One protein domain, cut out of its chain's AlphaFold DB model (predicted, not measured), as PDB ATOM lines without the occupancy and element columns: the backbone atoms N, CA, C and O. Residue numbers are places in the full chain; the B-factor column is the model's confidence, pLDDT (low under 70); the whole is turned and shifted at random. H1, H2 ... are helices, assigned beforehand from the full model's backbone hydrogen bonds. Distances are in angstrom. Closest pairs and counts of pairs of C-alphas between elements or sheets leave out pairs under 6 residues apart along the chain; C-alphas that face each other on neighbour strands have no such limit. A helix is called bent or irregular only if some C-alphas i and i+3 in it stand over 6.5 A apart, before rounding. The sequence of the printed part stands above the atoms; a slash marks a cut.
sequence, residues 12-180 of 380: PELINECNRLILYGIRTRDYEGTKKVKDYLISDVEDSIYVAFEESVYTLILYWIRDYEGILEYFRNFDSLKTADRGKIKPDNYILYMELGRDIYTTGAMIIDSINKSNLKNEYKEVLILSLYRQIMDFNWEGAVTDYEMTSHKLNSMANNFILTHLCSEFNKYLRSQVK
ATOM      1  N   PRO A  12      62.049  53.950  83.200       87.31
ATOM      2  CA  PRO A  12      61.754  52.980  84.258       87.31
ATOM      3  C   PRO A  12      62.401  53.323  85.605       87.31
ATOM      4  O   PRO A  12      61.779  53.149  86.651       87.31
ATOM      5  N   GLU A  13      63.638  53.828  85.593       88.81
ATOM      6  CA  GLU A  13      64.329  54.266  86.812       88.81
ATOM      7  C   GLU A  13      63.632  55.481  87.422       88.81
ATOM      8  O   GLU A  13      63.388  55.506  88.626       88.81
ATOM      9  N   LEU A  14      63.229  56.439  86.588       91.38
ATOM     10  CA  LEU A  14      62.494  57.621  87.018       91.38
ATOM     11  C   LEU A  14      61.146  57.253  87.654       91.38
ATOM     12  O   LEU A  14      60.826  57.751  88.733       91.38
ATOM     13  N   ILE A  15      60.387  56.338  87.037       91.25
ATOM     14  CA  ILE A  15      59.130  55.818  87.598       91.25
ATOM     15  C   ILE A  15      59.383  55.173  88.967       91.25
ATOM     16  O   ILE A  15      58.692  55.489  89.936       91.25
ATOM     17  N   ASN A  16      60.413  54.331  89.086       89.75
ATOM     18  CA  ASN A  16      60.755  53.676  90.348       89.75
ATOM     19  C   ASN A  16      61.171  54.665  91.449       89.75
ATOM     20  O   ASN A  16      60.735  54.521  92.594       89.75
ATOM     21  N   GLU A  17      61.980  55.677  91.135       90.50
ATOM     22  CA  GLU A  17      62.369  56.696  92.117       90.50
ATOM     23  C   GLU A  17      61.177  57.562  92.542       90.50
ATOM     24  O   GLU A  17      60.985  57.825  93.732       90.50
ATOM     25  N   CYS A  18      60.306  57.944  91.609       91.50
ATOM     26  CA  CYS A  18      59.078  58.658  91.945       91.50
ATOM     27  C   CYS A  18      58.121  57.800  92.790       91.50
ATOM     28  O   CYS A  18      57.543  58.311  93.748       91.50
ATOM     29  N   ASN A  19      58.013  56.494  92.535       91.06
ATOM     30  CA  ASN A  19      57.251  55.577  93.388       91.06
ATOM     31  C   ASN A  19      57.803  55.521  94.821       91.06
ATOM     32  O   ASN A  19      57.033  55.488  95.783       91.06
ATOM     33  N   ARG A  20      59.131  55.572  94.994       91.31
ATOM     34  CA  ARG A  20      59.758  55.679  96.324       91.31
ATOM     35  C   ARG A  20      59.458  57.011  97.000       91.31
ATOM     36  O   ARG A  20      59.235  57.031  98.208       91.31
ATOM     37  N   LEU A  21      59.418  58.108  96.247       93.75
ATOM     38  CA  LEU A  21      59.011  59.407  96.785       93.75
ATOM     39  C   LEU A  21      57.547  59.421  97.221       93.75
ATOM     40  O   LEU A  21      57.241  59.984  98.266       93.75
ATOM     41  N   ILE A  22      56.659  58.773  96.467       94.88
ATOM     42  CA  ILE A  22      55.256  58.606  96.860       94.88
ATOM     43  C   ILE A  22      55.166  57.774  98.144       94.88
ATOM     44  O   ILE A  22      54.501  58.185  99.090       94.88
ATOM     45  N   LEU A  23      55.895  56.657  98.237       93.44
ATOM     46  CA  LEU A  23      55.997  55.862  99.469       93.44
ATOM     47  C   LEU A  23      56.500  56.683 100.663       93.44
ATOM     48  O   LEU A  23      55.976  56.559 101.771       93.44
ATOM     49  N   TYR A  24      57.512  57.526 100.448       93.94
ATOM     50  CA  TYR A  24      58.006  58.441 101.471       93.94
ATOM     51  C   TYR A  24      56.919  59.435 101.893       93.94
ATOM     52  O   TYR A  24      56.678  59.582 103.089       93.94
ATOM     53  N   GLY A  25      56.216  60.039 100.930       94.62
ATOM     54  CA  GLY A  25      55.100  60.952 101.172       94.62
ATOM     55  C   GLY A  25      53.962  60.309 101.967       94.62
ATOM     56  O   GLY A  25      53.445  60.922 102.899       94.62
ATOM     57  N   ILE A  26      53.641  59.041 101.694       93.12
ATOM     58  CA  ILE A  26      52.650  58.274 102.464       93.12
ATOM     59  C   ILE A  26      53.072  58.157 103.932       93.12
ATOM     60  O   ILE A  26      52.284  58.442 104.838       93.12
ATOM     61  N   ARG A  27      54.337  57.798 104.178       91.50
ATOM     62  CA  ARG A  27      54.890  57.629 105.531       91.50
ATOM     63  C   ARG A  27      54.987  58.942 106.305       91.50
ATOM     64  O   ARG A  27      54.822  58.934 107.522       91.50
ATOM     65  N   THR A  28      55.235  60.057 105.622       93.69
ATOM     66  CA  THR A  28      55.359  61.391 106.231       93.69
ATOM     67  C   THR A  28      54.068  62.210 106.208       93.69
ATOM     68  O   THR A  28      54.059  63.315 106.744       93.69
ATOM     69  N   ARG A  29      52.975  61.676 105.640       93.62
ATOM     70  CA  ARG A  29      51.693  62.380 105.437       93.62
ATOM     71  C   ARG A  29      51.819  63.640 104.565       93.62
ATOM     72  O   ARG A  29      51.057  64.591 104.729       93.62
ATOM     73  N   ASP A  30      52.758  63.644 103.622       96.00
ATOM     74  CA  ASP A  30      52.955  64.734 102.661       96.00
ATOM     75  C   ASP A  30      52.036  64.571 101.437       96.00
ATOM     76  O   ASP A  30      52.422  64.035 100.390       96.00
ATOM     77  N   TYR A  31      50.786  65.017 101.584       94.19
ATOM     78  CA  TYR A  31      49.769  64.949 100.530       94.19
ATOM     79  C   TYR A  31      50.126  65.803  99.305       94.19
ATOM     80  O   TYR A  31      50.015  65.334  98.172       94.19
ATOM     81  N   GLU A  32      50.595  67.034  99.521       95.12
ATOM     82  CA  GLU A  32      50.933  67.975  98.447       95.12
ATOM     83  C   GLU A  32      52.175  67.532  97.669       95.12
ATOM     84  O   GLU A  32      52.199  67.593  96.438       95.12
ATOM     85  N   GLY A  33      53.207  67.041  98.363       95.06
ATOM     86  CA  GLY A  33      54.383  66.461  97.721       95.06
ATOM     87  C   GLY A  33      54.026  65.231  96.895       95.06
ATOM     88  O   GLY A  33      54.421  65.139  95.732       95.06
ATOM     89  N   THR A  34      53.204  64.334  97.446       96.06
ATOM     90  CA  THR A  34      52.715  63.146  96.730       96.06
ATOM     91  C   THR A  34      51.916  63.525  95.486       96.06
ATOM     92  O   THR A  34      52.146  62.956  94.418       96.06
ATOM     93  N   LYS A  35      51.031  64.528  95.586       96.12
ATOM     94  CA  LYS A  35      50.259  65.039  94.449       96.12
ATOM     95  C   LYS A  35      51.170  65.552  93.335       96.12
ATOM     96  O   LYS A  35      51.016  65.123  92.198       96.12
ATOM     97  N   LYS A  36      52.168  66.378  93.661       95.38
ATOM     98  CA  LYS A  36      53.123  66.895  92.666       95.38
ATOM     99  C   LYS A  36      53.922  65.786  91.979       95.38
ATOM    100  O   LYS A  36      54.160  65.868  90.780       95.38
ATOM    101  N   VAL A  37      54.340  64.756  92.722       95.25
ATOM    102  CA  VAL A  37      55.064  63.611  92.139       95.25
ATOM    103  C   VAL A  37      54.149  62.786  91.230       95.25
ATOM    104  O   VAL A  37      54.570  62.414  90.137       95.25
ATOM    105  N   LYS A  38      52.897  62.539  91.641       95.56
ATOM    106  CA  LYS A  38      51.878  61.886  90.803       95.56
ATOM    107  C   LYS A  38      51.632  62.673  89.517       95.56
ATOM    108  O   LYS A  38      51.618  62.074  88.448       95.56
ATOM    109  N   ASP A  39      51.421  63.984  89.625       95.06
ATOM    110  CA  ASP A  39      51.163  64.855  88.476       95.06
ATOM    111  C   ASP A  39      52.326  64.784  87.484       95.06
ATOM    112  O   ASP A  39      52.090  64.445  86.332       95.06
ATOM    113  N   TYR A  40      53.567  64.954  87.956       94.44
ATOM    114  CA  TYR A  40      54.775  64.837  87.131       94.44
ATOM    115  C   TYR A  40      54.891  63.486  86.411       94.44
ATOM    116  O   TYR A  40      55.206  63.430  85.224       94.44
ATOM    117  N   LEU A  41      54.621  62.379  87.112       93.50
ATOM    118  CA  LEU A  41      54.676  61.053  86.497       93.50
ATOM    119  C   LEU A  41      53.664  60.895  85.354       93.50
ATOM    120  O   LEU A  41      53.998  60.310  84.326       93.50
ATOM    121  N   ILE A  42      52.456  61.432  85.520       92.25
ATOM    122  CA  ILE A  42      51.393  61.361  84.510       92.25
ATOM    123  C   ILE A  42      51.650  62.329  83.347       92.25
ATOM    124  O   ILE A  42      51.421  61.960  82.199       92.25
ATOM    125  N   SER A  43      52.103  63.559  83.613       91.12
ATOM    126  CA  SER A  43      52.261  64.586  82.575       91.12
ATOM    127  C   SER A  43      53.545  64.454  81.766       91.12
ATOM    128  O   SER A  43      53.526  64.704  80.562       91.12
ATOM    129  N   ASP A  44      54.655  64.096  82.413       89.00
ATOM    130  CA  ASP A  44      55.991  64.241  81.827       89.00
ATOM    131  C   ASP A  44      56.704  62.901  81.590       89.00
ATOM    132  O   ASP A  44      57.621  62.823  80.767       89.00
ATOM    133  N   VAL A  45      56.309  61.838  82.300       90.25
ATOM    134  CA  VAL A  45      57.016  60.546  82.259       90.25
ATOM    135  C   VAL A  45      56.253  59.494  81.460       90.25
ATOM    136  O   VAL A  45      56.862  58.837  80.605       90.25
ATOM    137  N   GLU A  46      54.948  59.355  81.708       91.12
ATOM    138  CA  GLU A  46      54.061  58.449  80.972       91.12
ATOM    139  C   GLU A  46      54.072  58.729  79.460       91.12
ATOM    140  O   GLU A  46      54.119  59.874  79.012       91.12
ATOM    141  N   ASP A  47      54.060  57.667  78.648       91.31
ATOM    142  CA  ASP A  47      54.041  57.780  77.190       91.31
ATOM    143  C   ASP A  47      53.341  56.587  76.510       91.31
ATOM    144  O   ASP A  47      52.548  55.856  77.106       91.31
ATOM    145  N   SER A  48      53.588  56.408  75.209       89.62
ATOM    146  CA  SER A  48      53.027  55.307  74.423       89.62
ATOM    147  C   SER A  48      53.624  53.933  74.749       89.62
ATOM    148  O   SER A  48      53.087  52.929  74.286       89.62
ATOM    149  N   ILE A  49      54.713  53.870  75.520       91.44
ATOM    150  CA  ILE A  49      55.434  52.644  75.873       91.44
ATOM    151  C   ILE A  49      55.245  52.312  77.353       91.44
ATOM    152  O   ILE A  49      55.034  51.147  77.679       91.44
ATOM    153  N   TYR A  50      55.313  53.297  78.245       90.25
ATOM    154  CA  TYR A  50      55.286  53.119  79.697       90.25
ATOM    155  C   TYR A  50      54.044  53.755  80.309       90.25
ATOM    156  O   TYR A  50      53.658  54.847  79.908       90.25
ATOM    157  N   VAL A  51      53.468  53.101  81.319       91.38
ATOM    158  CA  VAL A  51      52.432  53.687  82.190       91.38
ATOM    159  C   VAL A  51      53.067  54.099  83.514       91.38
ATOM    160  O   VAL A  51      53.903  53.366  84.042       91.38
ATOM    161  N   ALA A  52      52.658  55.235  84.079       91.06
ATOM    162  CA  ALA A  52      53.157  55.677  85.380       91.06
ATOM    163  C   ALA A  52      52.661  54.802  86.544       91.06
ATOM    164  O   ALA A  52      53.417  54.485  87.463       91.06
ATOM    165  N   PHE A  53      51.391  54.393  86.509       91.00
ATOM    166  CA  PHE A  53      50.758  53.607  87.565       91.00
ATOM    167  C   PHE A  53      49.819  52.540  87.012       91.00
ATOM    168  O   PHE A  53      49.076  52.763  86.064       91.00
ATOM    169  N   GLU A  54      49.763  51.389  87.676       88.56
ATOM    170  CA  GLU A  54      48.630  50.485  87.484       88.56
ATOM    171  C   GLU A  54      47.322  51.129  87.977       88.56
ATOM    172  O   GLU A  54      47.323  51.875  88.955       88.56
ATOM    173  N   GLU A  55      46.201  50.788  87.337       87.38
ATOM    174  CA  GLU A  55      44.848  51.298  87.631       87.38
ATOM    175  C   GLU A  55      44.506  51.324  89.132       87.38
ATOM    176  O   GLU A  55      44.023  52.333  89.658       87.38
ATOM    177  N   SER A  56      44.760  50.213  89.827       87.25
ATOM    178  CA  SER A  56      44.437  50.070  91.247       87.25
ATOM    179  C   SER A  56      45.291  51.005  92.101       87.25
ATOM    180  O   SER A  56      44.772  51.704  92.966       87.25
ATOM    181  N   VAL A  57      46.589  51.091  91.808       91.75
ATOM    182  CA  VAL A  57      47.531  51.984  92.492       91.75
ATOM    183  C   VAL A  57      47.166  53.442  92.247       91.75
ATOM    184  O   VAL A  57      47.099  54.211  93.200       91.75
ATOM    185  N   TYR A  58      46.872  53.816  91.001       93.88
ATOM    186  CA  TYR A  58      46.475  55.178  90.652       93.88
ATOM    187  C   TYR A  58      45.239  55.622  91.438       93.88
ATOM    188  O   TYR A  58      45.247  56.664  92.094       93.88
ATOM    189  N   THR A  59      44.198  54.786  91.446       93.81
ATOM    190  CA  THR A  59      42.950  55.073  92.164       93.81
ATOM    191  C   THR A  59      43.185  55.196  93.673       93.81
ATOM    192  O   THR A  59      42.651  56.107  94.307       93.81
ATOM    193  N   LEU A  60      44.015  54.325  94.260       95.31
ATOM    194  CA  LEU A  60      44.387  54.411  95.674       95.31
ATOM    195  C   LEU A  60      45.154  55.706  95.984       95.31
ATOM    196  O   LEU A  60      44.825  56.376  96.958       95.31
ATOM    197  N   ILE A  61      46.115  56.118  95.148       96.62
ATOM    198  CA  ILE A  61      46.823  57.398  95.330       96.62
ATOM    199  C   ILE A  61      45.821  58.551  95.379       96.62
ATOM    200  O   ILE A  61      45.896  59.374  96.289       96.62
ATOM    201  N   LEU A  62      44.872  58.596  94.440       97.06
ATOM    202  CA  LEU A  62      43.874  59.662  94.375       97.06
ATOM    203  C   LEU A  62      42.975  59.706  95.621       97.06
ATOM    204  O   LEU A  62      42.733  60.791  96.151       97.06
ATOM    205  N   TYR A  63      42.527  58.552  96.135       96.62
ATOM    206  CA  TYR A  63      41.797  58.503  97.410       96.62
ATOM    207  C   TYR A  63      42.652  59.015  98.567       96.62
ATOM    208  O   TYR A  63      42.164  59.781  99.399       96.62
ATOM    209  N   TRP A  64      43.928  58.625  98.602       96.00
ATOM    210  CA  TRP A  64      44.853  59.006  99.662       96.00
ATOM    211  C   TRP A  64      45.096  60.524  99.708       96.00
ATOM    212  O   TRP A  64      44.993  61.127 100.777       96.00
ATOM    213  N   ILE A  65      45.322  61.164  98.552       96.38
ATOM    214  CA  ILE A  65      45.460  62.632  98.443       96.38
ATOM    215  C   ILE A  65      44.118  63.384  98.428       96.38
ATOM    216  O   ILE A  65      44.113  64.610  98.353       96.38
ATOM    217  N   ARG A  66      42.986  62.671  98.511       95.94
ATOM    218  CA  ARG A  66      41.617  63.219  98.480       95.94
ATOM    219  C   ARG A  66      41.270  63.983  97.197       95.94
ATOM    220  O   ARG A  66      40.469  64.919  97.221       95.94
ATOM    221  N   ASP A  67      41.841  63.574  96.070       96.69
ATOM    222  CA  ASP A  67      41.556  64.154  94.755       96.69
ATOM    223  C   ASP A  67      40.324  63.497  94.119       96.69
ATOM    224  O   ASP A  67      40.406  62.724  93.166       96.69
ATOM    225  N   TYR A  68      39.157  63.763  94.707       97.12
ATOM    226  CA  TYR A  68      37.904  63.107  94.333       97.12
ATOM    227  C   TYR A  68      37.442  63.428  92.907       97.12
ATOM    228  O   TYR A  68      36.854  62.568  92.255       97.12
ATOM    229  N   GLU A  69      37.714  64.634  92.407       96.25
ATOM    230  CA  GLU A  69      37.393  64.998  91.020       96.25
ATOM    231  C   GLU A  69      38.256  64.204  90.035       96.25
ATOM    232  O   GLU A  69      37.719  63.655  89.071       96.25
ATOM    233  N   GLY A  70      39.551  64.028  90.329       95.19
ATOM    234  CA  GLY A  70      40.426  63.161  89.537       95.19
ATOM    235  C   GLY A  70      39.939  61.706  89.490       95.19
ATOM    236  O   GLY A  70      40.019  61.057  88.447       95.19
ATOM    237  N   ILE A  71      39.366  61.195  90.587       96.00
ATOM    238  CA  ILE A  71      38.775  59.845  90.626       96.00
ATOM    239  C   ILE A  71      37.541  59.761  89.720       96.00
ATOM    240  O   ILE A  71      37.393  58.814  88.947       96.00
ATOM    241  N   LEU A  72      36.646  60.747  89.797       96.88
ATOM    242  CA  LEU A  72      35.434  60.777  88.978       96.88
ATOM    243  C   LEU A  72      35.774  60.907  87.489       96.88
ATOM    244  O   LEU A  72      35.184  60.213  86.662       96.88
ATOM    245  N   GLU A  73      36.745  61.749  87.138       95.06
ATOM    246  CA  GLU A  73      37.242  61.869  85.766       95.06
ATOM    247  C   GLU A  73      37.830  60.548  85.253       95.06
ATOM    248  O   GLU A  73      37.528  60.131  84.129       95.06
ATOM    249  N   TYR A  74      38.590  59.842  86.093       93.25
ATOM    250  CA  TYR A  74      39.089  58.508  85.773       93.25
ATOM    251  C   TYR A  74      37.940  57.517  85.512       93.25
ATOM    252  O   TYR A  74      37.953  56.805  84.507       93.25
ATOM    253  N   PHE A  75      36.897  57.503  86.352       94.50
ATOM    254  CA  PHE A  75      35.751  56.598  86.182       94.50
ATOM    255  C   PHE A  75      34.930  56.890  84.923       94.50
ATOM    256  O   PHE A  75      34.469  55.947  84.276       94.50
ATOM    257  N   ARG A  76      34.769  58.165  84.543       93.44
ATOM    258  CA  ARG A  76      34.105  58.557  83.282       93.44
ATOM    259  C   ARG A  76      34.832  58.002  82.061       93.44
ATOM    260  O   ARG A  76      34.199  57.538  81.117       93.44
ATOM    261  N   ASN A  77      36.162  58.029  82.101       90.06
ATOM    262  CA  ASN A  77      37.034  57.650  80.990       90.06
ATOM    263  C   ASN A  77      37.590  56.224  81.118       90.06
ATOM    264  O   ASN A  77      38.551  55.858  80.445       90.06
ATOM    265  N   PHE A  78      36.989  55.397  81.972       85.56
ATOM    266  CA  PHE A  78      37.567  54.118  82.364       85.56
ATOM    267  C   PHE A  78      37.917  53.203  81.178       85.56
ATOM    268  O   PHE A  78      39.035  52.703  81.067       85.56
ATOM    269  N   ASP A  79      36.976  52.997  80.254       77.62
ATOM    270  CA  ASP A  79      37.187  52.072  79.134       77.62
ATOM    271  C   ASP A  79      38.187  52.595  78.102       77.62
ATOM    272  O   ASP A  79      38.912  51.801  77.493       77.62
ATOM    273  N   SER A  80      38.214  53.913  77.875       83.81
ATOM    274  CA  SER A  80      39.146  54.527  76.931       83.81
ATOM    275  C   SER A  80      40.570  54.444  77.470       83.81
ATOM    276  O   SER A  80      41.445  53.966  76.751       83.81
ATOM    277  N   LEU A  81      40.782  54.782  78.746       82.38
ATOM    278  CA  LEU A  81      42.079  54.659  79.421       82.38
ATOM    279  C   LEU A  81      42.560  53.204  79.447       82.38
ATOM    280  O   LEU A  81      43.649  52.893  78.971       82.38
ATOM    281  N   LYS A  82      41.694  52.272  79.860       80.12
ATOM    282  CA  LYS A  82      42.022  50.840  79.889       80.12
ATOM    283  C   LYS A  82      42.391  50.280  78.518       80.12
ATOM    284  O   LYS A  82      43.153  49.318  78.435       80.12
ATOM    285  N   THR A  83      41.821  50.825  77.446       78.56
ATOM    286  CA  THR A  83      42.164  50.437  76.075       78.56
ATOM    287  C   THR A  83      43.482  51.067  75.633       78.56
ATOM    288  O   THR A  83      44.292  50.369  75.027       78.56
ATOM    289  N   ALA A  84      43.716  52.338  75.970       80.56
ATOM    290  CA  ALA A  84      44.952  53.057  75.666       80.56
ATOM    291  C   ALA A  84      46.182  52.435  76.347       80.56
ATOM    292  O   ALA A  84      47.267  52.439  75.771       80.56
ATOM    293  N   ASP A  85      46.005  51.836  77.525       83.69
ATOM    294  CA  ASP A  85      47.097  51.214  78.281       83.69
ATOM    295  C   ASP A  85      47.386  49.759  77.885       83.69
ATOM    296  O   ASP A  85      48.297  49.121  78.424       83.69
ATOM    297  N   ARG A  86      46.634  49.193  76.931       80.44
ATOM    298  CA  ARG A  86      46.883  47.823  76.464       80.44
ATOM    299  C   ARG A  86      48.223  47.740  75.741       80.44
ATOM    300  O   ARG A  86      48.417  48.352  74.700       80.44
ATOM    301  N   GLY A  87      49.108  46.890  76.257       80.88
ATOM    302  CA  GLY A  87      50.414  46.617  75.652       80.88
ATOM    303  C   GLY A  87      51.535  47.548  76.116       80.88
ATOM    304  O   GLY A  87      52.681  47.305  75.751       80.88
ATOM    305  N   LYS A  88      51.234  48.550  76.951       88.56
ATOM    306  CA  LYS A  88      52.260  49.351  77.620       88.56
ATOM    307  C   LYS A  88      52.931  48.563  78.754       88.56
ATOM    308  O   LYS A  88      52.323  47.687  79.376       88.56
ATOM    309  N   ILE A  89      54.189  48.891  79.030       85.88
ATOM    310  CA  ILE A  89      54.989  48.337  80.121       85.88
ATOM    311  C   ILE A  89      54.526  48.961  81.437       85.88
ATOM    312  O   ILE A  89      54.455  50.183  81.573       85.88
ATOM    313  N   LYS A  90      54.226  48.098  82.408       86.19
ATOM    314  CA  LYS A  90      53.761  48.488  83.738       86.19
ATOM    315  C   LYS A  90      54.906  48.433  84.752       86.19
ATOM    316  O   LYS A  90      55.722  47.513  84.673       86.19
ATOM    317  N   PRO A  91      54.965  49.378  85.699       86.19
ATOM    318  CA  PRO A  91      55.955  49.356  86.766       86.19
ATOM    319  C   PRO A  91      55.602  48.320  87.839       86.19
ATOM    320  O   PRO A  91      54.430  48.006  88.057       86.19
ATOM    321  N   ASP A  92      56.619  47.809  88.535       82.25
ATOM    322  CA  ASP A  92      56.413  46.971  89.718       82.25
ATOM    323  C   ASP A  92      56.029  47.850  90.914       82.25
ATOM    324  O   ASP A  92      56.870  48.450  91.586       82.25
ATOM    325  N   ASN A  93      54.725  47.932  91.164       83.19
ATOM    326  CA  ASN A  93      54.158  48.760  92.220       83.19
ATOM    327  C   ASN A  93      53.715  47.950  93.443       83.19
ATOM    328  O   ASN A  93      52.957  48.478  94.254       83.19
ATOM    329  N   TYR A  94      54.146  46.694  93.613       82.31
ATOM    330  CA  TYR A  94      53.594  45.830  94.664       82.31
ATOM    331  C   TYR A  94      53.718  46.436  96.073       82.31
ATOM    332  O   TYR A  94      52.742  46.482  96.822       82.31
ATOM    333  N   ILE A  95      54.892  46.971  96.424       84.56
ATOM    334  CA  ILE A  95      55.122  47.592  97.741       84.56
ATOM    335  C   ILE A  95      54.237  48.832  97.918       84.56
ATOM    336  O   ILE A  95      53.617  49.006  98.965       84.56
ATOM    337  N   LEU A  96      54.153  49.675  96.885       89.38
ATOM    338  CA  LEU A  96      53.325  50.878  96.894       89.38
ATOM    339  C   LEU A  96      51.836  50.541  97.038       89.38
ATOM    340  O   LEU A  96      51.152  51.146  97.859       89.38
ATOM    341  N   TYR A  97      51.358  49.541  96.301       89.19
ATOM    342  CA  TYR A  97      49.995  49.025  96.381       89.19
ATOM    343  C   TYR A  97      49.651  48.546  97.796       89.19
ATOM    344  O   TYR A  97      48.619  48.936  98.341       89.19
ATOM    345  N   MET A  98      50.529  47.751  98.414       85.94
ATOM    346  CA  MET A  98      50.306  47.216  99.760       85.94
ATOM    347  C   MET A  98      50.287  48.314 100.833       85.94
ATOM    348  O   MET A  98      49.416  48.298 101.701       85.94
ATOM    349  N   GLU A  99      51.206  49.283 100.776       89.19
ATOM    350  CA  GLU A  99      51.272  50.387 101.749       89.19
ATOM    351  C   GLU A  99      50.083  51.350 101.606       89.19
ATOM    352  O   GLU A  99      49.457  51.709 102.605       89.19
ATOM    353  N   LEU A 100      49.709  51.711 100.371       91.62
ATOM    354  CA  LEU A 100      48.513  52.518 100.101       91.62
ATOM    355  C   LEU A 100      47.242  51.817 100.556       91.62
ATOM    356  O   LEU A 100      46.413  52.427 101.227       91.62
ATOM    357  N   GLY A 101      47.095  50.537 100.209       89.12
ATOM    358  CA  GLY A 101      45.964  49.738 100.653       89.12
ATOM    359  C   GLY A 101      45.861  49.741 102.172       89.12
ATOM    360  O   GLY A 101      44.765  49.879 102.702       89.12
ATOM    361  N   ARG A 102      46.998  49.645 102.881       85.88
ATOM    362  CA  ARG A 102      47.057  49.583 104.350       85.88
ATOM    363  C   ARG A 102      46.584  50.862 104.967       85.88
ATOM    364  O   ARG A 102      45.758  50.851 105.884       85.88
ATOM    365  N   ASP A 103      47.076  51.958 104.432       89.19
ATOM    366  CA  ASP A 103      46.666  53.257 104.899       89.19
ATOM    367  C   ASP A 103      45.187  53.525 104.598       89.19
ATOM    368  O   ASP A 103      44.447  53.948 105.481       89.19
ATOM    369  N   ILE A 104      44.710  53.193 103.397       90.31
ATOM    370  CA  ILE A 104      43.308  53.385 103.004       90.31
ATOM    371  C   ILE A 104      42.360  52.479 103.786       90.31
ATOM    372  O   ILE A 104      41.301  52.931 104.207       90.31
ATOM    373  N   TYR A 105      42.733  51.227 104.034       85.62
ATOM    374  CA  TYR A 105      41.940  50.310 104.847       85.62
ATOM    375  C   TYR A 105      41.774  50.853 106.271       85.62
ATOM    376  O   TYR A 105      40.670  50.880 106.810       85.62
ATOM    377  N   THR A 106      42.862  51.338 106.877       85.06
ATOM    378  CA  THR A 106      42.849  51.854 108.258       85.06
ATOM    379  C   THR A 106      42.199  53.232 108.384       85.06
ATOM    380  O   THR A 106      41.576  53.524 109.403       85.06
ATOM    381  N   THR A 107      42.291  54.074 107.354       89.00
ATOM    382  CA  THR A 107      41.730  55.437 107.348       89.00
ATOM    383  C   THR A 107      40.407  55.554 106.586       89.00
ATOM    384  O   THR A 107      39.841  56.645 106.502       89.00
ATOM    385  N   GLY A 108      39.860  54.447 106.073       88.81
ATOM    386  CA  GLY A 108      38.709  54.435 105.165       88.81
ATOM    387  C   GLY A 108      37.478  55.156 105.711       88.81
ATOM    388  O   GLY A 108      36.845  55.920 104.987       88.81
ATOM    389  N   ALA A 109      37.190  55.017 107.009       88.06
ATOM    390  CA  ALA A 109      36.098  55.740 107.669       88.06
ATOM    391  C   ALA A 109      36.272  57.270 107.591       88.06
ATOM    392  O   ALA A 109      35.317  58.001 107.325       88.06
ATOM    393  N   MET A 110      37.503  57.762 107.772       91.38
ATOM    394  CA  MET A 110      37.827  59.188 107.667       91.38
ATOM    395  C   MET A 110      37.740  59.680 106.219       91.38
ATOM    396  O   MET A 110      37.324  60.815 105.981       91.38
ATOM    397  N   ILE A 111      38.107  58.837 105.249       94.12
ATOM    398  CA  ILE A 111      37.955  59.149 103.822       94.12
ATOM    399  C   ILE A 111      36.465  59.256 103.473       94.12
ATOM    400  O   ILE A 111      36.063  60.244 102.865       94.12
ATOM    401  N   ILE A 112      35.621  58.321 103.924       94.00
ATOM    402  CA  ILE A 112      34.160  58.372 103.724       94.00
ATOM    403  C   ILE A 112      33.563  59.647 104.333       94.00
ATOM    404  O   ILE A 112      32.788  60.340 103.673       94.00
ATOM    405  N   ASP A 113      33.939  60.000 105.565       94.56
ATOM    406  CA  ASP A 113      33.507  61.251 106.201       94.56
ATOM    407  C   ASP A 113      33.947  62.485 105.392       94.56
ATOM    408  O   ASP A 113      33.151  63.395 105.144       94.56
ATOM    409  N   SER A 114      35.182  62.486 104.886       96.44
ATOM    410  CA  SER A 114      35.679  63.552 104.014       96.44
ATOM    411  C   SER A 114      34.934  63.625 102.676       96.44
ATOM    412  O   SER A 114      34.698  64.737 102.200       96.44
ATOM    413  N   ILE A 115      34.551  62.495 102.073       97.38
ATOM    414  CA  ILE A 115      33.720  62.456 100.859       97.38
ATOM    415  C   ILE A 115      32.343  63.054 101.166       97.38
ATOM    416  O   ILE A 115      31.876  63.929 100.434       97.38
ATOM    417  N   ASN A 116      31.718  62.655 102.276       96.38
ATOM    418  CA  ASN A 116      30.399  63.145 102.679       96.38
ATOM    419  C   ASN A 116      30.385  64.662 102.921       96.38
ATOM    420  O   ASN A 116      29.430  65.335 102.519       96.38
ATOM    421  N   LYS A 117      31.461  65.207 103.502       97.00
ATOM    422  CA  LYS A 117      31.650  66.647 103.755       97.00
ATOM    423  C   LYS A 117      32.073  67.461 102.530       97.00
ATOM    424  O   LYS A 117      32.085  68.686 102.606       97.00
ATOM    425  N   SER A 118      32.429  66.821 101.415       97.00
ATOM    426  CA  SER A 118      32.821  67.533 100.194       97.00
ATOM    427  C   SER A 118      31.642  68.283  99.553       97.00
ATOM    428  O   SER A 118      30.473  67.967  99.787       97.00
ATOM    429  N   ASN A 119      31.948  69.242  98.676       96.12
ATOM    430  CA  ASN A 119      30.947  69.999  97.913       96.12
ATOM    431  C   ASN A 119      30.421  69.246  96.672       96.12
ATOM    432  O   ASN A 119      29.734  69.832  95.837       96.12
ATOM    433  N   LEU A 120      30.741  67.954  96.537       96.62
ATOM    434  CA  LEU A 120      30.281  67.122  95.428       96.62
ATOM    435  C   LEU A 120      28.770  66.865  95.496       96.62
ATOM    436  O   LEU A 120      28.151  66.884  96.564       96.62
ATOM    437  N   LYS A 121      28.180  66.549  94.341       96.12
ATOM    438  CA  LYS A 121      26.798  66.055  94.267       96.12
ATOM    439  C   LYS A 121      26.679  64.716  95.001       96.12
ATOM    440  O   LYS A 121      27.610  63.913  94.966       96.12
ATOM    441  N   ASN A 122      25.517  64.446  95.597       95.31
ATOM    442  CA  ASN A 122      25.268  63.194  96.326       95.31
ATOM    443  C   ASN A 122      25.530  61.953  95.463       95.31
ATOM    444  O   ASN A 122      26.210  61.042  95.917       95.31
ATOM    445  N   GLU A 123      25.109  61.975  94.196       94.81
ATOM    446  CA  GLU A 123      25.394  60.901  93.237       94.81
ATOM    447  C   GLU A 123      26.899  60.585  93.153       94.81
ATOM    448  O   GLU A 123      27.309  59.431  93.215       94.81
ATOM    449  N   TYR A 124      27.748  61.611  93.068       97.25
ATOM    450  CA  TYR A 124      29.194  61.428  92.932       97.25
ATOM    451  C   TYR A 124      29.811  60.913  94.233       97.25
ATOM    452  O   TYR A 124      30.695  60.057  94.205       97.25
ATOM    453  N   LYS A 125      29.309  61.384  95.382       97.50
ATOM    454  CA  LYS A 125      29.704  60.871  96.702       97.50
ATOM    455  C   LYS A 125      29.400  59.379  96.825       97.50
ATOM    456  O   LYS A 125      30.261  58.625  97.266       97.50
ATOM    457  N   GLU A 126      28.217  58.945  96.395       95.81
ATOM    458  CA  GLU A 126      27.825  57.533  96.417       95.81
ATOM    459  C   GLU A 126      28.735  56.665  95.538       95.81
ATOM    460  O   GLU A 126      29.190  55.614  95.990       95.81
ATOM    461  N   VAL A 127      29.071  57.120  94.326       96.44
ATOM    462  CA  VAL A 127      29.999  56.414  93.421       96.44
ATOM    463  C   VAL A 127      31.383  56.251  94.049       96.44
ATOM    464  O   VAL A 127      31.948  55.155  94.016       96.44
ATOM    465  N   LEU A 128      31.922  57.320  94.642       97.00
ATOM    466  CA  LEU A 128      33.221  57.295  95.318       97.00
ATOM    467  C   LEU A 128      33.209  56.327  96.504       97.00
ATOM    468  O   LEU A 128      34.113  55.515  96.653       97.00
ATOM    469  N   ILE A 129      32.157  56.351  97.321       95.12
ATOM    470  CA  ILE A 129      32.031  55.446  98.469       95.12
ATOM    471  C   ILE A 129      31.938  53.982  98.008       95.12
ATOM    472  O   ILE A 129      32.617  53.118  98.560       95.12
ATOM    473  N   LEU A 130      31.140  53.692  96.975       93.38
ATOM    474  CA  LEU A 130      31.020  52.353  96.389       93.38
ATOM    475  C   LEU A 130      32.361  51.830  95.857       93.38
ATOM    476  O   LEU A 130      32.739  50.689  96.126       93.38
ATOM    477  N   SER A 131      33.090  52.664  95.117       94.06
ATOM    478  CA  SER A 131      34.408  52.304  94.598       94.06
ATOM    479  C   SER A 131      35.437  52.127  95.719       94.06
ATOM    480  O   SER A 131      36.181  51.150  95.713       94.06
ATOM    481  N   LEU A 132      35.436  52.996  96.733       93.00
ATOM    482  CA  LEU A 132      36.319  52.874  97.891       93.00
ATOM    483  C   LEU A 132      36.097  51.555  98.643       93.00
ATOM    484  O   LEU A 132      37.063  50.864  98.955       93.00
ATOM    485  N   TYR A 133      34.842  51.162  98.884       89.81
ATOM    486  CA  TYR A 133      34.553  49.859  99.489       89.81
ATOM    487  C   TYR A 133      35.103  48.704  98.658       89.81
ATOM    488  O   TYR A 133      35.696  47.787  99.223       89.81
ATOM    489  N   ARG A 134      34.957  48.759  97.327       87.69
ATOM    490  CA  ARG A 134      35.536  47.750  96.432       87.69
ATOM    491  C   ARG A 134      37.054  47.655  96.598       87.69
ATOM    492  O   ARG A 134      37.562  46.545  96.702       87.69
ATOM    493  N   GLN A 135      37.750  48.792  96.656       87.00
ATOM    494  CA  GLN A 135      39.202  48.834  96.853       87.00
ATOM    495  C   GLN A 135      39.606  48.233  98.207       87.00
ATOM    496  O   GLN A 135      40.495  47.395  98.261       87.00
ATOM    497  N   ILE A 136      38.924  48.611  99.294       85.56
ATOM    498  CA  ILE A 136      39.199  48.110 100.653       85.56
ATOM    499  C   ILE A 136      39.005  46.588 100.735       85.56
ATOM    500  O   ILE A 136      39.806  45.898 101.366       85.56
ATOM    501  N   MET A 137      37.973  46.052 100.076       77.81
ATOM    502  CA  MET A 137      37.675  44.616 100.075       77.81
ATOM    503  C   MET A 137      38.780  43.750  99.451       77.81
ATOM    504  O   MET A 137      38.908  42.584  99.824       77.81
ATOM    505  N   ASP A 138      39.590  44.290  98.535       74.12
ATOM    506  CA  ASP A 138      40.692  43.535  97.923       74.12
ATOM    507  C   ASP A 138      41.844  43.257  98.917       74.12
ATOM    508  O   ASP A 138      42.641  42.345  98.693       74.12
ATOM    509  N   PHE A 139      41.900  43.970 100.050       72.25
ATOM    510  CA  PHE A 139      42.993  43.908 101.027       72.25
ATOM    511  C   PHE A 139      42.674  43.116 102.301       72.25
ATOM    512  O   PHE A 139      43.251  43.426 103.329       72.25
ATOM    513  N   ASN A 140      41.782  42.119 102.261       59.09
ATOM    514  CA  ASN A 140      41.296  41.308 103.399       59.09
ATOM    515  C   ASN A 140      42.363  40.928 104.470       59.09
ATOM    516  O   ASN A 140      42.867  39.803 104.487       59.09
ATOM    517  N   TRP A 141      42.724  41.863 105.357       63.97
ATOM    518  CA  TRP A 141      43.787  41.710 106.348       63.97
ATOM    519  C   TRP A 141      43.213  41.239 107.673       63.97
ATOM    520  O   TRP A 141      42.358  41.890 108.275       63.97
ATOM    521  N   GLU A 142      43.727  40.109 108.148       45.41
ATOM    522  CA  GLU A 142      43.408  39.579 109.467       45.41
ATOM    523  C   GLU A 142      43.861  40.562 110.561       45.41
ATOM    524  O   GLU A 142      45.011  41.004 110.590       45.41
ATOM    525  N   GLY A 143      42.954  40.897 111.482       43.31
ATOM    526  CA  GLY A 143      43.283  41.616 112.720       43.31
ATOM    527  C   GLY A 143      43.033  43.125 112.726       43.31
ATOM    528  O   GLY A 143      43.246  43.758 113.760       43.31
ATOM    529  N   ALA A 144      42.543  43.717 111.638       43.22
ATOM    530  CA  ALA A 144      42.098  45.105 111.654       43.22
ATOM    531  C   ALA A 144      40.597  45.177 111.985       43.22
ATOM    532  O   ALA A 144      39.737  44.807 111.190       43.22
ATOM    533  N   VAL A 145      40.293  45.638 113.199       38.47
ATOM    534  CA  VAL A 145      38.932  45.912 113.671       38.47
ATOM    535  C   VAL A 145      38.408  47.121 112.902       38.47
ATOM    536  O   VAL A 145      38.683  48.261 113.264       38.47
ATOM    537  N   THR A 146      37.689  46.890 111.810       45.91
ATOM    538  CA  THR A 146      36.796  47.911 111.265       45.91
ATOM    539  C   THR A 146      35.369  47.426 111.460       45.91
ATOM    540  O   THR A 146      35.051  46.285 111.137       45.91
ATOM    541  N   ASP A 147      34.486  48.300 111.947       44.03
ATOM    542  CA  ASP A 147      33.029  48.076 112.035       44.03
ATOM    543  C   ASP A 147      32.359  47.910 110.647       44.03
ATOM    544  O   ASP A 147      31.135  47.917 110.501       44.03
ATOM    545  N   TYR A 148      33.161  47.777 109.588       50.41
ATOM    546  CA  TYR A 148      32.738  47.579 108.217       50.41
ATOM    547  C   TYR A 148      32.775  46.091 107.877       50.41
ATOM    548  O   TYR A 148      33.625  45.625 107.124       50.41
ATOM    549  N   GLU A 149      31.768  45.350 108.340       54.88
ATOM    550  CA  GLU A 149      31.373  44.075 107.723       54.88
ATOM    551  C   GLU A 149      30.781  44.344 106.318       54.88
ATOM    552  O   GLU A 149      29.593  44.142 106.041       54.88
ATOM    553  N   MET A 150      31.584  44.913 105.415       64.12
ATOM    554  CA  MET A 150      31.209  45.122 104.025       64.12
ATOM    555  C   MET A 150      31.413  43.813 103.272       64.12
ATOM    556  O   MET A 150      32.528  43.419 102.948       64.12
ATOM    557  N   THR A 151      30.310  43.118 103.012       64.31
ATOM    558  CA  THR A 151      30.302  41.889 102.218       64.31
ATOM    559  C   THR A 151      30.066  42.208 100.744       64.31
ATOM    560  O   THR A 151      29.410  43.199 100.409       64.31
ATOM    561  N   SER A 152      30.490  41.314  99.848       65.25
ATOM    562  CA  SER A 152      30.198  41.394  98.407       65.25
ATOM    563  C   SER A 152      28.707  41.562  98.115       65.25
ATOM    564  O   SER A 152      28.319  42.301  97.215       65.25
ATOM    565  N   HIS A 153      27.847  40.922  98.915       61.44
ATOM    566  CA  HIS A 153      26.396  41.071  98.808       61.44
ATOM    567  C   HIS A 153      25.934  42.494  99.140       61.44
ATOM    568  O   HIS A 153      25.137  43.070  98.398       61.44
ATOM    569  N   LYS A 154      26.439  43.075 100.236       68.81
ATOM    570  CA  LYS A 154      26.094  44.439 100.652       68.81
ATOM    571  C   LYS A 154      26.576  45.459  99.620       68.81
ATOM    572  O   LYS A 154      25.777  46.288  99.189       68.81
ATOM    573  N   LEU A 155      27.812  45.326  99.137       81.06
ATOM    574  CA  LEU A 155      28.361  46.185  98.087       81.06
ATOM    575  C   LEU A 155      27.546  46.094  96.786       81.06
ATOM    576  O   LEU A 155      27.160  47.116  96.220       81.06
ATOM    577  N   ASN A 156      27.202  44.881  96.344       74.62
ATOM    578  CA  ASN A 156      26.363  44.677  95.163       74.62
ATOM    579  C   ASN A 156      24.954  45.245  95.323       74.62
ATOM    580  O   ASN A 156      24.405  45.781  94.361       74.62
ATOM    581  N   SER A 157      24.355  45.111  96.507       74.00
ATOM    582  CA  SER A 157      23.042  45.680  96.812       74.00
ATOM    583  C   SER A 157      23.079  47.205  96.726       74.00
ATOM    584  O   SER A 157      22.250  47.790  96.032       74.00
ATOM    585  N   MET A 158      24.095  47.838  97.320       83.00
ATOM    586  CA  MET A 158      24.292  49.285  97.235       83.00
ATOM    587  C   MET A 158      24.521  49.742  95.786       83.00
ATOM    588  O   MET A 158      23.880  50.688  95.336       83.00
ATOM    589  N   ALA A 159      25.356  49.031  95.020       84.31
ATOM    590  CA  ALA A 159      25.585  49.338  93.609       84.31
ATOM    591  C   ALA A 159      24.312  49.159  92.760       84.31
ATOM    592  O   ALA A 159      24.033  49.972  91.884       84.31
ATOM    593  N   ASN A 160      23.511  48.120  93.016       76.06
ATOM    594  CA  ASN A 160      22.223  47.929  92.343       76.06
ATOM    595  C   ASN A 160      21.243  49.054  92.673       76.06
ATOM    596  O   ASN A 160      20.589  49.554  91.760       76.06
ATOM    597  N   ASN A 161      21.152  49.449  93.945       78.25
ATOM    598  CA  ASN A 161      20.299  50.551  94.367       78.25
ATOM    599  C   ASN A 161      20.699  51.845  93.655       78.25
ATOM    600  O   ASN A 161      19.855  52.461  93.015       78.25
ATOM    601  N   PHE A 162      21.994  52.176  93.648       88.12
ATOM    602  CA  PHE A 162      22.514  53.329  92.913       88.12
ATOM    603  C   PHE A 162      22.098  53.303  91.438       88.12
ATOM    604  O   PHE A 162      21.542  54.271  90.931       88.12
ATOM    605  N   ILE A 163      22.309  52.177  90.750       77.69
ATOM    606  CA  ILE A 163      21.995  52.050  89.323       77.69
ATOM    607  C   ILE A 163      20.487  52.202  89.054       77.69
ATOM    608  O   ILE A 163      20.106  52.733  88.012       77.69
ATOM    609  N   LEU A 164      19.630  51.721  89.961       70.19
ATOM    610  CA  LEU A 164      18.174  51.851  89.847       70.19
ATOM    611  C   LEU A 164      17.701  53.281  90.123       70.19
ATOM    612  O   LEU A 164      16.796  53.761  89.444       70.19
ATOM    613  N   THR A 165      18.317  53.967  91.086       79.50
ATOM    614  CA  THR A 165      18.001  55.356  91.437       79.50
ATOM    615  C   THR A 165      18.545  56.348  90.404       79.50
ATOM    616  O   THR A 165      17.880  57.330  90.084       79.50
ATOM    617  N   HIS A 166      19.713  56.068  89.819       86.56
ATOM    618  CA  HIS A 166      20.421  56.929  88.870       86.56
ATOM    619  C   HIS A 166      20.572  56.252  87.497       86.56
ATOM    620  O   HIS A 166      21.677  56.008  87.009       86.56
ATOM    621  N   LEU A 167      19.445  55.956  86.838       75.31
ATOM    622  CA  LEU A 167      19.407  55.210  85.564       75.31
ATOM    623  C   LEU A 167      20.302  55.804  84.460       75.31
ATOM    624  O   LEU A 167      20.892  55.057  83.679       75.31
ATOM    625  N   CYS A 168      20.432  57.131  84.420       84.00
ATOM    626  CA  CYS A 168      21.222  57.856  83.422       84.00
ATOM    627  C   CYS A 168      22.613  58.278  83.924       84.00
ATOM    628  O   CYS A 168      23.249  59.110  83.281       84.00
ATOM    629  N   SER A 169      23.080  57.744  85.058       89.62
ATOM    630  CA  SER A 169      24.407  58.073  85.578       89.62
ATOM    631  C   SER A 169      25.502  57.670  84.595       89.62
ATOM    632  O   SER A 169      25.544  56.532  84.114       89.62
ATOM    633  N   GLU A 170      26.445  58.579  84.367       91.81
ATOM    634  CA  GLU A 170      27.659  58.331  83.585       91.81
ATOM    635  C   GLU A 170      28.555  57.243  84.211       91.81
ATOM    636  O   GLU A 170      29.318  56.581  83.510       91.81
ATOM    637  N   PHE A 171      28.401  56.968  85.512       93.00
ATOM    638  CA  PHE A 171      29.206  55.988  86.245       93.00
ATOM    639  C   PHE A 171      28.642  54.565  86.206       93.00
ATOM    640  O   PHE A 171      29.304  53.620  86.644       93.00
ATOM    641  N   ASN A 172      27.440  54.364  85.654       84.31
ATOM    642  CA  ASN A 172      26.772  53.060  85.652       84.31
ATOM    643  C   ASN A 172      27.610  51.960  84.989       84.31
ATOM    644  O   ASN A 172      27.587  50.808  85.427       84.31
ATOM    645  N   LYS A 173      28.368  52.299  83.942       81.19
ATOM    646  CA  LYS A 173      29.233  51.344  83.244       81.19
ATOM    647  C   LYS A 173      30.432  50.924  84.099       81.19
ATOM    648  O   LYS A 173      30.721  49.729  84.205       81.19
ATOM    649  N   TYR A 174      31.076  51.886  84.761       87.81
ATOM    650  CA  TYR A 174      32.161  51.625  85.704       87.81
ATOM    651  C   TYR A 174      31.674  50.756  86.873       87.81
ATOM    652  O   TYR A 174      32.218  49.679  87.105       87.81
ATOM    653  N   LEU A 175      30.577  51.139  87.540       87.31
ATOM    654  CA  LEU A 175      30.054  50.397  88.694       87.31
ATOM    655  C   LEU A 175      29.685  48.948  88.348       87.31
ATOM    656  O   LEU A 175      29.969  48.029  89.114       87.31
ATOM    657  N   ARG A 176      29.083  48.717  87.176       78.50
ATOM    658  CA  ARG A 176      28.731  47.362  86.722       78.50
ATOM    659  C   ARG A 176      29.943  46.486  86.430       78.50
ATOM    660  O   ARG A 176      29.818  45.277  86.576       78.50
ATOM    661  N   SER A 177      31.049  47.072  85.974       77.38
ATOM    662  CA  SER A 177      32.218  46.320  85.510       77.38
ATOM    663  C   SER A 177      33.314  46.169  86.564       77.38
ATOM    664  O   SER A 177      33.997  45.149  86.554       77.38
ATOM    665  N   GLN A 178      33.495  47.163  87.443       82.69
ATOM    666  CA  GLN A 178      34.590  47.196  88.422       82.69
ATOM    667  C   GLN A 178      34.124  47.042  89.874       82.69
ATOM    668  O   GLN A 178      34.869  46.504  90.689       82.69
ATOM    669  N   VAL A 179      32.910  47.493  90.217       81.00
ATOM    670  CA  VAL A 179      32.422  47.470  91.612       81.00
ATOM    671  C   VAL A 179      31.557  46.251  91.895       81.00
ATOM    672  O   VAL A 179      31.713  45.619  92.938       81.00
ATOM    673  N   LYS A 180      30.649  45.897  90.981       71.19
ATOM    674  CA  LYS A 180      29.803  44.719  91.159       71.19
ATOM    675  C   LYS A 180      30.622  43.440  91.040       71.19
ATOM    676  O   LYS A 180      31.162  43.130  89.982       71.19
TER     677      LYS A 180
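AT A GLANCE: This is residues 12 to 180 of the 380 residues of an uncharacterized protein of Bacteroidetes bacterium RBG_13_42_15 (UniProt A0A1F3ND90). Two groups of helices stand side by side: at one end the hairpin of H1 and H2 joins H3 and H6a in a bundle of four, and at the other H6b, H8 and H9 pack round H7. The bent helix H6 reaches from the first group into the second, H4 packs on H3 and H7 between them, and short H5 lies near H9. The printed part has 169 residues with nine named helices, H1 to H9 in order along the chain, and no named strand; the class is all helix. It is compact, with a radius of gyration of the C-alphas of 16.0 A, and spans 45 by 37 by 30 A.

HOW THE PARTS SIT: Begin with H1, residues 12 to 28, and H2, residues 31 to 45, a hairpin at a shallow tilt of 11 degrees; their closest C-alphas, of Ile 22 and Thr 34, are 5.2 A apart. H6, residues 94 to 116, was assigned as one helix by its hydrogen bonds but is bent: C-alphas 106 and 109 are 7.8 A apart, and its arms H6a, residues 94 to 106, and H6b, residues 109 to 116, are about perpendicular at 78 degrees. With residues 19 to 26 alone, H1 touches H6a, closest at the C-alphas of Leu 23 and Leu 96, 6.2 A. H6a touches H3, residues 55 to 64, closest at the C-alphas of Tyr 97 and Val 57, 5.5 A. H3 and H4, residues 68 to 76, form a hairpin, closest at the C-alphas of Leu 62 and Ile 71, 6.3 A. Look next at the hub, H7, residues 122 to 137. It forms hairpins with H6b, closest at the C-alphas of Lys 125 and Ile 115, 6.0 A, and with H8, residues 152 to 165, closest at those of Leu 130 and Ala 159, 6.8 A. With residues 127 to 134 alone it touches H9, residues 172 to 179, the same way at a shallow tilt of 20 degrees, closest at the C-alphas of Arg 134 and Val 179, 5.7 A. H5, residues 78 to 84, touches no helix. In every helix and arm, each O i to N i+4 pair is within hydrogen-bond range.

IN THESE COORDINATES: Find C-alpha 12 at (61.754, 52.980, 84.258); from there H1 runs 24.4 A. H2 runs 20.1 A, H6a 18.3 A, H7 22.7 A and H8 19.8 A. H9 ends at C-alpha 179, at (32.422, 47.470, 91.612).

THE WHOLE: The C-alphas farthest apart, of Glu 13 and Thr 165, are 46.6 A apart. The printed part has no cut. The link from H7 to H8, residues 138 to 151, is long, and pLDDT is under 70 at residues 140 to 154.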